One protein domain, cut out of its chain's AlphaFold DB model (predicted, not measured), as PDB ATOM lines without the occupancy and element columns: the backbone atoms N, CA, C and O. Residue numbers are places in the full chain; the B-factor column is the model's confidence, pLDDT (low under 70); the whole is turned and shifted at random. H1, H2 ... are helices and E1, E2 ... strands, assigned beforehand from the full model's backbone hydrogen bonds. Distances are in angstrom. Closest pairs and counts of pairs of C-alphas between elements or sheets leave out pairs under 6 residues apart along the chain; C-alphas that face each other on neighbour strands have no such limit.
ATOM      1  N   VAL A   2     133.870 -23.045  61.543       47.31
ATOM      2  CA  VAL A   2     132.688 -22.399  62.137       47.31
ATOM      3  C   VAL A   2     131.769 -21.928  61.009       47.31
ATOM      4  O   VAL A   2     132.259 -21.371  60.032       47.31
ATOM      5  N   LYS A   3     130.463 -22.211  61.113       45.97
ATOM      6  CA  LYS A   3     129.441 -21.845  60.120       45.97
ATOM      7  C   LYS A   3     129.353 -20.318  60.001       45.97
ATOM      8  O   LYS A   3     128.641 -19.678  60.763       45.97
ATOM      9  N   GLY A   4     130.104 -19.751  59.064       47.38
ATOM     10  CA  GLY A   4     129.966 -18.372  58.615       47.38
ATOM     11  C   GLY A   4     128.929 -18.307  57.505       47.38
ATOM     12  O   GLY A   4     129.275 -18.435  56.339       47.38
ATOM     13  N   ASN A   5     127.662 -18.191  57.880       49.56
ATOM     14  CA  ASN A   5     126.675 -17.468  57.088       49.56
ATOM     15  C   ASN A   5     125.581 -17.011  58.060       49.56
ATOM     16  O   ASN A   5     124.742 -17.805  58.481       49.56
ATOM     17  N   ALA A   6     125.671 -15.761  58.508       62.34
ATOM     18  CA  ALA A   6     124.681 -15.136  59.376       62.34
ATOM     19  C   ALA A   6     123.654 -14.389  58.511       62.34
ATOM     20  O   ALA A   6     123.500 -13.174  58.624       62.34
ATOM     21  N   SER A   7     122.981 -15.102  57.608       67.06
ATOM     22  CA  SER A   7     121.799 -14.583  56.922       67.06
ATOM     23  C   SER A   7     120.675 -14.470  57.953       67.06
ATOM     24  O   SER A   7     120.149 -15.487  58.408       67.06
ATOM     25  N   THR A   8     120.341 -13.249  58.373       77.94
ATOM     26  CA  THR A   8     119.208 -13.013  59.273       77.94
ATOM     27  C   THR A   8     117.978 -12.671  58.449       77.94
ATOM     28  O   THR A   8     117.992 -11.767  57.608       77.94
ATOM     29  N   THR A   9     116.891 -13.391  58.694       86.62
ATOM     30  CA  THR A   9     115.595 -13.043  58.129       86.62
ATOM     31  C   THR A   9     114.871 -12.150  59.119       86.62
ATOM     32  O   THR A   9     114.633 -12.523  60.267       86.62
ATOM     33  N   LYS A  10     114.506 -10.946  58.685       86.56
ATOM     34  CA  LYS A  10     113.751  -9.994  59.498       86.56
ATOM     35  C   LYS A  10     112.479  -9.585  58.782       86.56
ATOM     36  O   LYS A  10     112.474  -9.358  57.576       86.56
ATOM     37  N   VAL A  11     111.391  -9.466  59.525       89.38
ATOM     38  CA  VAL A  11     110.165  -8.849  59.027       89.38
ATOM     39  C   VAL A  11     110.236  -7.374  59.358       89.38
ATOM     40  O   VAL A  11     110.369  -7.012  60.524       89.38
ATOM     41  N   HIS A  12     110.165  -6.538  58.330       88.44
ATOM     42  CA  HIS A  12     110.126  -5.092  58.475       88.44
ATOM     43  C   HIS A  12     108.701  -4.596  58.236       88.44
ATOM     44  O   HIS A  12     108.107  -4.846  57.183       88.44
ATOM     45  N   TYR A  13     108.164  -3.882  59.215       90.69
ATOM     46  CA  TYR A  13     106.874  -3.221  59.146       90.69
ATOM     47  C   TYR A  13     107.070  -1.711  59.260       90.69
ATOM     48  O   TYR A  13     107.660  -1.223  60.219       90.69
ATOM     49  N   LYS A  14     106.559  -0.977  58.271       89.00
ATOM     50  CA  LYS A  14     106.605   0.485  58.264       89.00
ATOM     51  C   LYS A  14     105.345   1.031  58.920       89.00
ATOM     52  O   LYS A  14     104.262   0.890  58.346       89.00
ATOM     53  N   GLY A  15     105.490   1.589  60.120       84.00
ATOM     54  CA  GLY A  15     104.415   2.267  60.840       84.00
ATOM     55  C   GLY A  15     104.181   3.684  60.320       84.00
ATOM     56  O   GLY A  15     104.657   4.058  59.242       84.00
ATOM     57  N   LYS A  16     103.400   4.476  61.060       83.00
ATOM     58  CA  LYS A  16     103.132   5.873  60.688       83.00
ATOM     59  C   LYS A  16     104.285   6.779  61.100       83.00
ATOM     60  O   LYS A  16     104.744   7.579  60.282       83.00
ATOM     61  N   GLU A  17     104.726   6.659  62.348       80.56
ATOM     62  CA  GLU A  17     105.808   7.469  62.909       80.56
ATOM     63  C   GLU A  17     107.122   6.686  62.962       80.56
ATOM     64  O   GLU A  17     108.151   7.189  62.501       80.56
ATOM     65  N   ASP A  18     107.058   5.439  63.434       84.62
ATOM     66  CA  ASP A  18     108.212   4.563  63.625       84.62
ATOM     67  C   ASP A  18     108.137   3.274  62.793       84.62
ATOM     68  O   ASP A  18     107.071   2.746  62.469       84.62
ATOM     69  N   ASP A  19     109.317   2.757  62.457       87.06
ATOM     70  CA  ASP A  19     109.503   1.505  61.732       87.06
ATOM     71  C   ASP A  19     109.818   0.383  62.733       87.06
ATOM     72  O   ASP A  19     110.696   0.511  63.592       87.06
ATOM     73  N   PHE A  20     109.122  -0.743  62.597       89.25
ATOM     74  CA  PHE A  20     109.208  -1.877  63.511       89.25
ATOM     75  C   PHE A  20     109.792  -3.099  62.816       89.25
ATOM     76  O   PHE A  20     109.502  -3.376  61.648       89.25
ATOM     77  N   LEU A  21     110.586  -3.874  63.547       88.44
ATOM     78  CA  LEU A  21     111.149  -5.121  63.057       88.44
ATOM     79  C   LEU A  21     111.031  -6.257  64.064       88.44
ATOM     80  O   LEU A  21     111.048  -6.057  65.282       88.44
ATOM     81  N   VAL A  22     110.942  -7.463  63.514       89.19
ATOM     82  CA  VAL A  22     110.951  -8.726  64.255       89.19
ATOM     83  C   VAL A  22     111.866  -9.705  63.527       89.19
ATOM     84  O   VAL A  22     111.814  -9.823  62.302       89.19
ATOM     85  N   PHE A  23     112.710 -10.406  64.279       87.62
ATOM     86  CA  PHE A  23     113.634 -11.402  63.741       87.62
ATOM     87  C   PHE A  23     112.994 -12.786  63.685       87.62
ATOM     88  O   PHE A  23     112.373 -13.234  64.652       87.62
ATOM     89  N   ILE A  24     113.185 -13.466  62.559       88.94
ATOM     90  CA  ILE A  24     112.702 -14.821  62.306       88.94
ATOM     91  C   ILE A  24     113.908 -15.731  62.088       88.94
ATOM     92  O   ILE A  24     114.744 -15.459  61.226       88.94
ATOM     93  N   ASP A  25     113.951 -16.830  62.834       86.12
ATOM     94  CA  ASP A  25     114.973 -17.868  62.691       86.12
ATOM     95  C   ASP A  25     114.579 -18.909  61.633       86.12
ATOM     96  O   ASP A  25     115.443 -19.423  60.925       86.12
ATOM     97  N   ASP A  26     113.279 -19.202  61.485       88.38
ATOM     98  CA  ASP A  26     112.780 -20.202  60.532       88.38
ATOM     99  C   ASP A  26     111.654 -19.674  59.624       88.38
ATOM    100  O   ASP A  26     110.493 -19.506  60.013       88.38
ATOM    101  N   VAL A  27     112.001 -19.468  58.352       88.25
ATOM    102  CA  VAL A  27     111.075 -19.016  57.302       88.25
ATOM    103  C   VAL A  27     110.097 -20.123  56.888       88.25
ATOM    104  O   VAL A  27     108.982 -19.837  56.439       88.25
ATOM    105  N   GLU A  28     110.470 -21.394  57.026       90.12
ATOM    106  CA  GLU A  28     109.609 -22.513  56.640       90.12
ATOM    107  C   GLU A  28     108.430 -22.651  57.595       90.12
ATOM    108  O   GLU A  28     107.275 -22.768  57.165       90.12
ATOM    109  N   THR A  29     108.706 -22.592  58.896       89.81
ATOM    110  CA  THR A  29     107.666 -22.614  59.926       89.81
ATOM    111  C   THR A  29     106.787 -21.369  59.849       89.81
ATOM    112  O   THR A  29     105.566 -21.490  59.958       89.81
ATOM    113  N   PHE A  30     107.354 -20.203  59.519       88.75
ATOM    114  CA  PHE A  30     106.569 -18.996  59.254       88.75
ATOM    115  C   PHE A  30     105.553 -19.184  58.108       88.75
ATOM    116  O   PHE A  30     104.381 -18.830  58.246       88.75
ATOM    117  N   LYS A  31     105.948 -19.825  56.998       89.88
ATOM    118  CA  LYS A  31     105.031 -20.131  55.877       89.88
ATOM    119  C   LYS A  31     103.910 -21.100  56.268       89.88
ATOM    120  O   LYS A  31     102.814 -21.020  55.711       89.88
ATOM    121  N   LYS A  32     104.169 -22.025  57.198       91.88
ATOM    122  CA  LYS A  32     103.137 -22.917  57.757       91.88
ATOM    123  C   LYS A  32     102.191 -22.139  58.668       91.88
ATOM    124  O   LYS A  32     100.983 -22.282  58.525       91.88
ATOM    125  N   TRP A  33     102.726 -21.261  59.512       91.06
ATOM    126  CA  TRP A  33     101.944 -20.411  60.412       91.06
ATOM    127  C   TRP A  33     100.972 -19.482  59.671       91.06
ATOM    128  O   TRP A  33      99.836 -19.301  60.108       91.06
ATOM    129  N   GLN A  34     101.376 -18.946  58.514       87.69
ATOM    130  CA  GLN A  34     100.485 -18.137  57.672       87.69
ATOM    131  C   GLN A  34      99.229 -18.899  57.219       87.69
ATOM    132  O   GLN A  34      98.180 -18.286  57.029       87.69
ATOM    133  N   LYS A  35      99.328 -20.224  57.046       89.81
ATOM    134  CA  LYS A  35      98.195 -21.093  56.694       89.81
ATOM    135  C   LYS A  35      97.437 -21.538  57.943       89.81
ATOM    136  O   LYS A  35      96.218 -21.416  57.986       89.81
ATOM    137  N   ASP A  36      98.175 -21.975  58.960       87.12
ATOM    138  CA  ASP A  36      97.652 -22.559  60.190       87.12
ATOM    139  C   ASP A  36      98.204 -21.817  61.419       87.12
ATOM    140  O   ASP A  36      99.305 -22.081  61.907       87.12
ATOM    141  N   LYS A  37      97.403 -20.894  61.972       85.81
ATOM    142  CA  LYS A  37      97.770 -20.040  63.125       85.81
ATOM    143  C   LYS A  37      97.828 -20.781  64.474       85.81
ATOM    144  O   LYS A  37      97.858 -20.141  65.522       85.81
ATOM    145  N   SER A  38      97.796 -22.114  64.472       88.25
ATOM    146  CA  SER A  38      97.902 -22.957  65.671       88.25
ATOM    147  C   SER A  38      99.343 -23.119  66.159       88.25
ATOM    148  O   SER A  38      99.562 -23.492  67.310       88.25
ATOM    149  N   ILE A  39     100.324 -22.837  65.298       86.69
ATOM    150  CA  ILE A  39     101.745 -22.886  65.640       86.69
ATOM    151  C   ILE A  39     102.080 -21.654  66.501       86.69
ATOM    152  O   ILE A  39     101.863 -20.527  66.048       86.69
ATOM    153  N   PRO A  40     102.607 -21.811  67.727       88.31
ATOM    154  CA  PRO A  40     103.005 -20.669  68.538       88.31
ATOM    155  C   PRO A  40     104.216 -19.967  67.916       88.31
ATOM    156  O   PRO A  40     105.145 -20.607  67.418       88.31
ATOM    157  N   MET A  41     104.221 -18.635  67.981       87.25
ATOM    158  CA  MET A  41     105.248 -17.813  67.335       87.25
ATOM    159  C   MET A  41     106.658 -18.062  67.907       87.25
ATOM    160  O   MET A  41     107.652 -17.907  67.203       87.25
ATOM    161  N   ALA A  42     106.735 -18.585  69.134       87.25
ATOM    162  CA  ALA A  42     107.951 -19.065  69.797       87.25
ATOM    163  C   ALA A  42     108.782 -20.069  69.004       87.25
ATOM    164  O   ALA A  42     109.973 -20.194  69.261       87.25
ATOM    165  N   HIS A  43     108.171 -20.808  68.078       87.06
ATOM    166  CA  HIS A  43     108.900 -21.816  67.314       87.06
ATOM    167  C   HIS A  43     109.717 -21.250  66.155       87.06
ATOM    168  O   HIS A  43     110.580 -21.961  65.652       87.06
ATOM    169  N   PHE A  44     109.449 -20.020  65.716       89.06
ATOM    170  CA  PHE A  44     110.131 -19.443  64.555       89.06
ATOM    171  C   PHE A  44     110.632 -18.011  64.763       89.06
ATOM    172  O   PHE A  44     111.467 -17.555  63.985       89.06
ATOM    173  N   ILE A  45     110.144 -17.291  65.776       88.94
ATOM    174  CA  ILE A  45     110.658 -15.969  66.147       88.94
ATOM    175  C   ILE A  45     111.889 -16.136  67.041       88.94
ATOM    176  O   ILE A  45     111.844 -16.882  68.016       88.94
ATOM    177  N   SER A  46     112.945 -15.374  66.753       84.00
ATOM    178  CA  SER A  46     114.197 -15.408  67.526       84.00
ATOM    179  C   SER A  46     114.032 -14.839  68.943       84.00
ATOM    180  O   SER A  46     114.502 -15.393  69.935       84.00
ATOM    181  N   THR A  47     113.293 -13.733  69.058       84.56
ATOM    182  CA  THR A  47     112.990 -13.056  70.326       84.56
ATOM    183  C   THR A  47     111.587 -12.469  70.312       84.56
ATOM    184  O   THR A  47     111.243 -11.728  69.393       84.56
ATOM    185  N   TYR A  48     110.812 -12.719  71.371       88.00
ATOM    186  CA  TYR A  48     109.512 -12.082  71.645       88.00
ATOM    187  C   TYR A  48     109.674 -10.621  72.073       88.00
ATOM    188  O   TYR A  48     109.336 -10.227  73.186       88.00
ATOM    189  N   LYS A  49     110.281  -9.820  71.204       86.69
ATOM    190  CA  LYS A  49     110.421  -8.382  71.379       86.69
ATOM    191  C   LYS A  49     110.266  -7.707  70.033       86.69
ATOM    192  O   LYS A  49     110.826  -8.157  69.033       86.69
ATOM    193  N   VAL A  50     109.512  -6.618  70.039       87.44
ATOM    194  CA  VAL A  50     109.416  -5.717  68.899       87.44
ATOM    195  C   VAL A  50     110.564  -4.734  69.005       87.44
ATOM    196  O   VAL A  50     110.742  -4.087  70.040       87.44
ATOM    197  N   PHE A  51     111.343  -4.626  67.942       88.12
ATOM    198  CA  PHE A  51     112.424  -3.663  67.881       88.12
ATOM    199  C   PHE A  51     112.029  -2.504  66.982       88.12
ATOM    200  O   PHE A  51     111.352  -2.694  65.972       88.12
ATOM    201  N   ILE A  52     112.474  -1.308  67.337       85.88
ATOM    202  CA  ILE A  52     112.324  -0.122  66.508       85.88
ATOM    203  C   ILE A  52     113.611   0.034  65.711       85.88
ATOM    204  O   ILE A  52     114.716   0.000  66.264       85.88
ATOM    205  N   THR A  53     113.491   0.239  64.402       77.50
ATOM    206  CA  THR A  53     114.605   0.847  63.679       77.50
ATOM    207  C   THR A  53     114.517   2.327  63.956       77.50
ATOM    208  O   THR A  53     113.662   3.010  63.389       77.50
ATOM    209  N   HIS A  54     115.384   2.848  64.824       69.00
ATOM    210  CA  HIS A  54     115.573   4.284  64.821       69.00
ATOM    211  C   HIS A  54     116.129   4.596  63.437       69.00
ATOM    212  O   HIS A  54     117.258   4.219  63.110       69.00
ATOM    213  N   ARG A  55     115.299   5.184  62.568       59.44
ATOM    214  CA  ARG A  55     115.794   5.728  61.315       59.44
ATOM    215  C   ARG A  55     116.689   6.879  61.755       59.44
ATOM    216  O   ARG A  55     116.267   8.022  61.933       59.44
ATOM    217  N   GLU A  56     117.955   6.570  61.971       50.91
ATOM    218  CA  GLU A  56     119.001   7.562  61.918       50.91
ATOM    219  C   GLU A  56     118.984   8.044  60.476       50.91
ATOM    220  O   GLU A  56     119.614   7.499  59.571       50.91
ATOM    221  N   GLY A 143     114.488  -1.925  71.789       83.00
ATOM    222  CA  GLY A 143     113.133  -2.422  72.020       83.00
ATOM    223  C   GLY A 143     112.111  -1.287  71.973       83.00
ATOM    224  O   GLY A 143     112.376  -0.189  72.463       83.00
ATOM    225  N   ALA A 144     110.935  -1.553  71.406       84.44
ATOM    226  CA  ALA A 144     109.851  -0.584  71.398       84.44
ATOM    227  C   ALA A 144     109.365  -0.279  72.820       84.44
ATOM    228  O   ALA A 144     109.190  -1.182  73.637       84.44
ATOM    229  N   SER A 145     109.121   1.000  73.115       86.69
ATOM    230  CA  SER A 145     108.467   1.382  74.365       86.69
ATOM    231  C   SER A 145     106.967   1.071  74.289       86.69
ATOM    232  O   SER A 145     106.367   1.218  73.224       86.69
ATOM    233  N   HIS A 146     106.337   0.693  75.407       86.50
ATOM    234  CA  HIS A 146     104.887   0.439  75.433       86.50
ATOM    235  C   HIS A 146     104.077   1.649  74.945       86.50
ATOM    236  O   HIS A 146     103.117   1.474  74.207       86.50
ATOM    237  N   ALA A 147     104.521   2.871  75.262       87.31
ATOM    238  CA  ALA A 147     103.896   4.095  74.764       87.31
ATOM    239  C   ALA A 147     103.933   4.185  73.229       87.31
ATOM    240  O   ALA A 147     102.943   4.562  72.609       87.31
ATOM    241  N   THR A 148     105.050   3.800  72.602       86.00
ATOM    242  CA  THR A 148     105.163   3.755  71.135       86.00
ATOM    243  C   THR A 148     104.205   2.720  70.537       86.00
ATOM    244  O   THR A 148     103.540   2.997  69.540       86.00
ATOM    245  N   LEU A 149     104.095   1.542  71.158       88.31
ATOM    246  CA  LEU A 149     103.191   0.483  70.698       88.31
ATOM    247  C   LEU A 149     101.716   0.887  70.816       88.31
ATOM    248  O   LEU A 149     100.949   0.681  69.875       88.31
ATOM    249  N   ASP A 150     101.337   1.527  71.923       88.81
ATOM    250  CA  ASP A 150      99.989   2.057  72.126       88.81
ATOM    251  C   ASP A 150      99.642   3.144  71.100       88.81
ATOM    252  O   ASP A 150      98.540   3.142  70.553       88.81
ATOM    253  N   ASN A 151     100.582   4.039  70.779       88.88
ATOM    254  CA  ASN A 151     100.351   5.110  69.804       88.88
ATOM    255  C   ASN A 151     100.146   4.579  68.372       88.88
ATOM    256  O   ASN A 151      99.312   5.103  67.631       88.88
ATOM    257  N   GLU A 152     100.875   3.532  67.980       87.31
ATOM    258  CA  GLU A 152     100.842   2.997  66.611       87.31
ATOM    259  C   GLU A 152      99.775   1.915  66.412       87.31
ATOM    260  O   GLU A 152      99.028   1.930  65.427       87.31
ATOM    261  N   PHE A 153      99.684   0.972  67.351       87.81
ATOM    262  CA  PHE A 153      98.827  -0.208  67.239       87.81
ATOM    263  C   PHE A 153      97.567  -0.134  68.104       87.81
ATOM    264  O   PHE A 153      96.659  -0.951  67.888       87.81
ATOM    265  N   GLY A 154      97.498   0.817  69.044       85.81
ATOM    266  CA  GLY A 154      96.411   0.951  70.018       85.81
ATOM    267  C   GLY A 154      96.454  -0.084  71.142       85.81
ATOM    268  O   GLY A 154      95.482  -0.190  71.889       85.81
ATOM    269  N   THR A 155      97.517  -0.893  71.213       90.12
ATOM    270  CA  THR A 155      97.660  -1.989  72.174       90.12
ATOM    271  C   THR A 155      99.105  -2.101  72.666       90.12
ATOM    272  O   THR A 155     100.045  -2.021  71.878       90.12
ATOM    273  N   HIS A 156      99.280  -2.338  73.969       84.19
ATOM    274  CA  HIS A 156     100.586  -2.527  74.617       84.19
ATOM    275  C   HIS A 156     100.978  -4.006  74.745       84.19
ATOM    276  O   HIS A 156     102.009  -4.319  75.339       84.19
ATOM    277  N   THR A 157     100.146  -4.918  74.233       90.38
ATOM    278  CA  THR A 157     100.379  -6.362  74.292       90.38
ATOM    279  C   THR A 157     101.272  -6.800  73.137       90.38
ATOM    280  O   THR A 157     100.842  -6.805  71.979       90.38
ATOM    281  N   ASP A 158     102.491  -7.232  73.456       86.12
ATOM    282  CA  ASP A 158     103.504  -7.628  72.469       86.12
ATOM    283  C   ASP A 158     103.008  -8.720  71.508       86.12
ATOM    284  O   ASP A 158     103.241  -8.630  70.304       86.12
ATOM    285  N   ASP A 159     102.265  -9.720  71.993       89.12
ATOM    286  CA  ASP A 159     101.722 -10.802  71.158       89.12
ATOM    287  C   ASP A 159     100.821 -10.297  70.023       89.12
ATOM    288  O   ASP A 159     100.887 -10.786  68.891       89.12
ATOM    289  N   GLU A 160      99.975  -9.308  70.312       90.25
ATOM    290  CA  GLU A 160      99.053  -8.749  69.324       90.25
ATOM    291  C   GLU A 160      99.790  -7.897  68.296       90.25
ATOM    292  O   GLU A 160      99.498  -7.966  67.098       90.25
ATOM    293  N   VAL A 161     100.761  -7.114  68.763       90.69
ATOM    294  CA  VAL A 161     101.603  -6.275  67.911       90.69
ATOM    295  C   VAL A 161     102.440  -7.144  66.976       90.69
ATOM    296  O   VAL A 161     102.414  -6.941  65.760       90.69
ATOM    297  N   ILE A 162     103.126  -8.157  67.512       90.62
ATOM    298  CA  ILE A 162     103.944  -9.093  66.733       90.62
ATOM    299  C   ILE A 162     103.083  -9.773  65.671       90.62
ATOM    300  O   ILE A 162     103.469  -9.819  64.504       90.62
ATOM    301  N   LYS A 163     101.881 -10.228  66.031       91.25
ATOM    302  CA  LYS A 163     100.958 -10.840  65.072       91.25
ATOM    303  C   LYS A 163     100.604  -9.893  63.920       91.25
ATOM    304  O   LYS A 163     100.663 -10.310  62.766       91.25
ATOM    305  N   LYS A 164     100.294  -8.623  64.204       90.62
ATOM    306  CA  LYS A 164     100.009  -7.611  63.166       90.62
ATOM    307  C   LYS A 164     101.219  -7.357  62.259       90.62
ATOM    308  O   LYS A 164     101.061  -7.286  61.038       90.62
ATOM    309  N   ILE A 165     102.415  -7.256  62.843       90.81
ATOM    310  CA  ILE A 165     103.679  -7.063  62.114       90.81
ATOM    311  C   ILE A 165     103.965  -8.257  61.204       90.81
ATOM    312  O   ILE A 165     104.367  -8.066  60.065       90.81
ATOM    313  N   LEU A 166     103.727  -9.483  61.663       89.81
ATOM    314  CA  LEU A 166     103.919 -10.687  60.857       89.81
ATOM    315  C   LEU A 166     102.907 -10.822  59.711       89.81
ATOM    316  O   LEU A 166     103.243 -11.366  58.662       89.81
ATOM    317  N   GLU A 167     101.675 -10.349  59.907       89.19
ATOM    318  CA  GLU A 167     100.623 -10.388  58.882       89.19
ATOM    319  C   GLU A 167     100.804  -9.299  57.813       89.19
ATOM    320  O   GLU A 167     100.493  -9.531  56.645       89.19
ATOM    321  N   THR A 168     101.307  -8.122  58.197       89.12
ATOM    322  CA  THR A 168     101.380  -6.940  57.312       89.12
ATOM    323  C   THR A 168     102.801  -6.621  56.843       89.12
ATOM    324  O   THR A 168     102.998  -5.927  55.846       89.12
ATOM    325  N   GLY A 169     103.806  -7.080  57.581       85.56
ATOM    326  CA  GLY A 169     105.207  -6.775  57.342       85.56
ATOM    327  C   GLY A 169     105.780  -7.510  56.138       85.56
ATOM    328  O   GLY A 169     105.255  -8.512  55.654       85.56
ATOM    329  N   ASN A 170     106.901  -6.990  55.649       86.81
ATOM    330  CA  ASN A 170     107.615  -7.559  54.520       86.81
ATOM    331  C   ASN A 170     108.834  -8.345  55.016       86.81
ATOM    332  O   ASN A 170     109.639  -7.821  55.789       86.81
ATOM    333  N   LEU A 171     108.967  -9.593  54.560       87.00
ATOM    334  CA  LEU A 171     110.154 -10.404  54.797       87.00
ATOM    335  C   LEU A 171     111.345  -9.808  54.044       87.00
ATOM    336  O   LEU A 171     111.374  -9.764  52.816       87.00
ATOM    337  N   GLN A 172     112.343  -9.381  54.801       83.69
ATOM    338  CA  GLN A 172     113.633  -8.953  54.294       83.69
ATOM    339  C   GLN A 172     114.694  -9.918  54.804       83.69
ATOM    340  O   GLN A 172     114.964 -10.007  56.000       83.69
ATOM    341  N   GLU A 173     115.321 -10.631  53.884       76.88
ATOM    342  CA  GLU A 173     116.542 -11.369  54.175       76.88
ATOM    343  C   GLU A 173     117.690 -10.361  54.122       76.88
ATOM    344  O   GLU A 173     117.987  -9.783  53.075       76.88
ATOM    345  N   ALA A 174     118.276 -10.062  55.281       64.25
ATOM    346  CA  ALA A 174     119.453  -9.219  55.367       64.25
ATOM    347  C   ALA A 174     120.670 -10.122  55.559       64.25
ATOM    348  O   ALA A 174     120.909 -10.667  56.637       64.25
ATOM    349  N   GLU A 175     121.452 -10.271  54.498       59.47
ATOM    350  CA  GLU A 175     122.811 -10.776  54.602       59.47
ATOM    351  C   GLU A 175     123.664  -9.619  55.123       59.47
ATOM    352  O   GLU A 175     123.746  -8.555  54.498       59.47
ATOM    353  N   PHE A 176     124.217  -9.763  56.327       54.00
ATOM    354  CA  PHE A 176     125.136  -8.751  56.826       54.00
ATOM    355  C   PHE A 176     126.309  -8.671  55.848       54.00
ATOM    356  O   PHE A 176     126.913  -9.709  55.575       54.00
ATOM    357  N   PRO A 177     126.658  -7.477  55.329       51.59
ATOM    358  CA  PRO A 177     127.864  -7.342  54.538       51.59
ATOM    359  C   PRO A 177     129.015  -7.790  55.430       51.59
ATOM    360  O   PRO A 177     129.273  -7.176  56.473       51.59
TER     361      PRO A 177
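Overview. This is residues 2 to 56 and 143 to 177 of the 199 residues of an uncharacterized protein of Monosporascus sp. CRB-9-2 (UniProt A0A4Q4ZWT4). A strongly twisted antiparallel sheet of four strands makes one wall, and helix H3 packs across one face of it, over the inner strands E2 and E1, while the other face is bare. The three helices lie roughly in a row, with H3 in the middle, H1 beyond one end of E2 and H2 off the sheet near H3. The printed part has 90 residues, with four named strands and three named helices in the order E1 E2 H1 E3 H2 H3 E4; the sheet runs E3 E2 E1 E4, and the class is mixed, helices and strands. The whole is compact, with a radius of gyration of the C-alphas of 13.4 A, and flat, spanning 41 by 36 by 19 A.

Along the chain. After residues 2 to 6, E1 takes residues 7 to 14, 21.4 A long, from C-alpha 7 at (121.799, -14.583, 56.922). E2 is residues 19 to 24, 16.6 A long. H1 is residues 27 to 35, 13.1 A long. Residues 36 to 50 hold no named element, and E3 is residues 51 to 53, 6.5 A long. After the cut come H2, residues 146 to 153, 10.2 A long, and H3, residues 158 to 168, 15.3 A long, which begins at C-alpha 158 at (103.504, -7.628, 72.469). E4 is residues 170 to 175, 15.5 A long, with C-alpha 175 at (122.811, -10.776, 54.602).

Arrangement. E1 and E2 form a hairpin, antiparallel, with N 11 and O 22 2.8 A apart, within hydrogen-bond range. E4, an edge strand, is antiparallel to E1, with N 10 and O 172 at 2.9 A. E3, the other edge strand, is antiparallel to E2, with N 21 and O 51 at 2.8 A. H3 is on the sheet at a height over the sheet of 9.2 A, over E2 and only just over E1, on which 3 of its C-alphas fall. It runs across the strands, at 89 degrees to E2 on the local plane. The closest C-alphas of H3 and E1 are those of Ile 165 and Tyr 13, 5.8 A apart. H1 only grazes the sheet, with its residues 27 to 30. H1 and H3 are close but not clearly touching, about perpendicular at 89 degrees; their closest C-alphas, of Gln 34 and Glu 167, are 7.8 A apart. H2 is not on the sheet. H2 and H3 are close but not clearly touching, with the C-alphas of Phe 153 and Val 161 closest at 6.7 A, and run the same way at a shallow tilt of 34 degrees, only just short of steep. H1 and H2 are apart. Every O i to N i+4 pair is within hydrogen-bond range in H2 and H3, and 4 of 5 are in H1.

Size, cuts and confidence. The two C-alphas farthest apart are those of Val 2 and Gly 154, 43.9 A. Residues 57 to 142 are not printed, and C-alphas 56 and 143 are 15.4 A apart across the cut. Of the links that are printed whole, H1 to E3 is long and the others are tight. The mean pLDDT of the printed part is 82.8, with residues 2 to 7, 54 to 56 and 174 to 177 under 70.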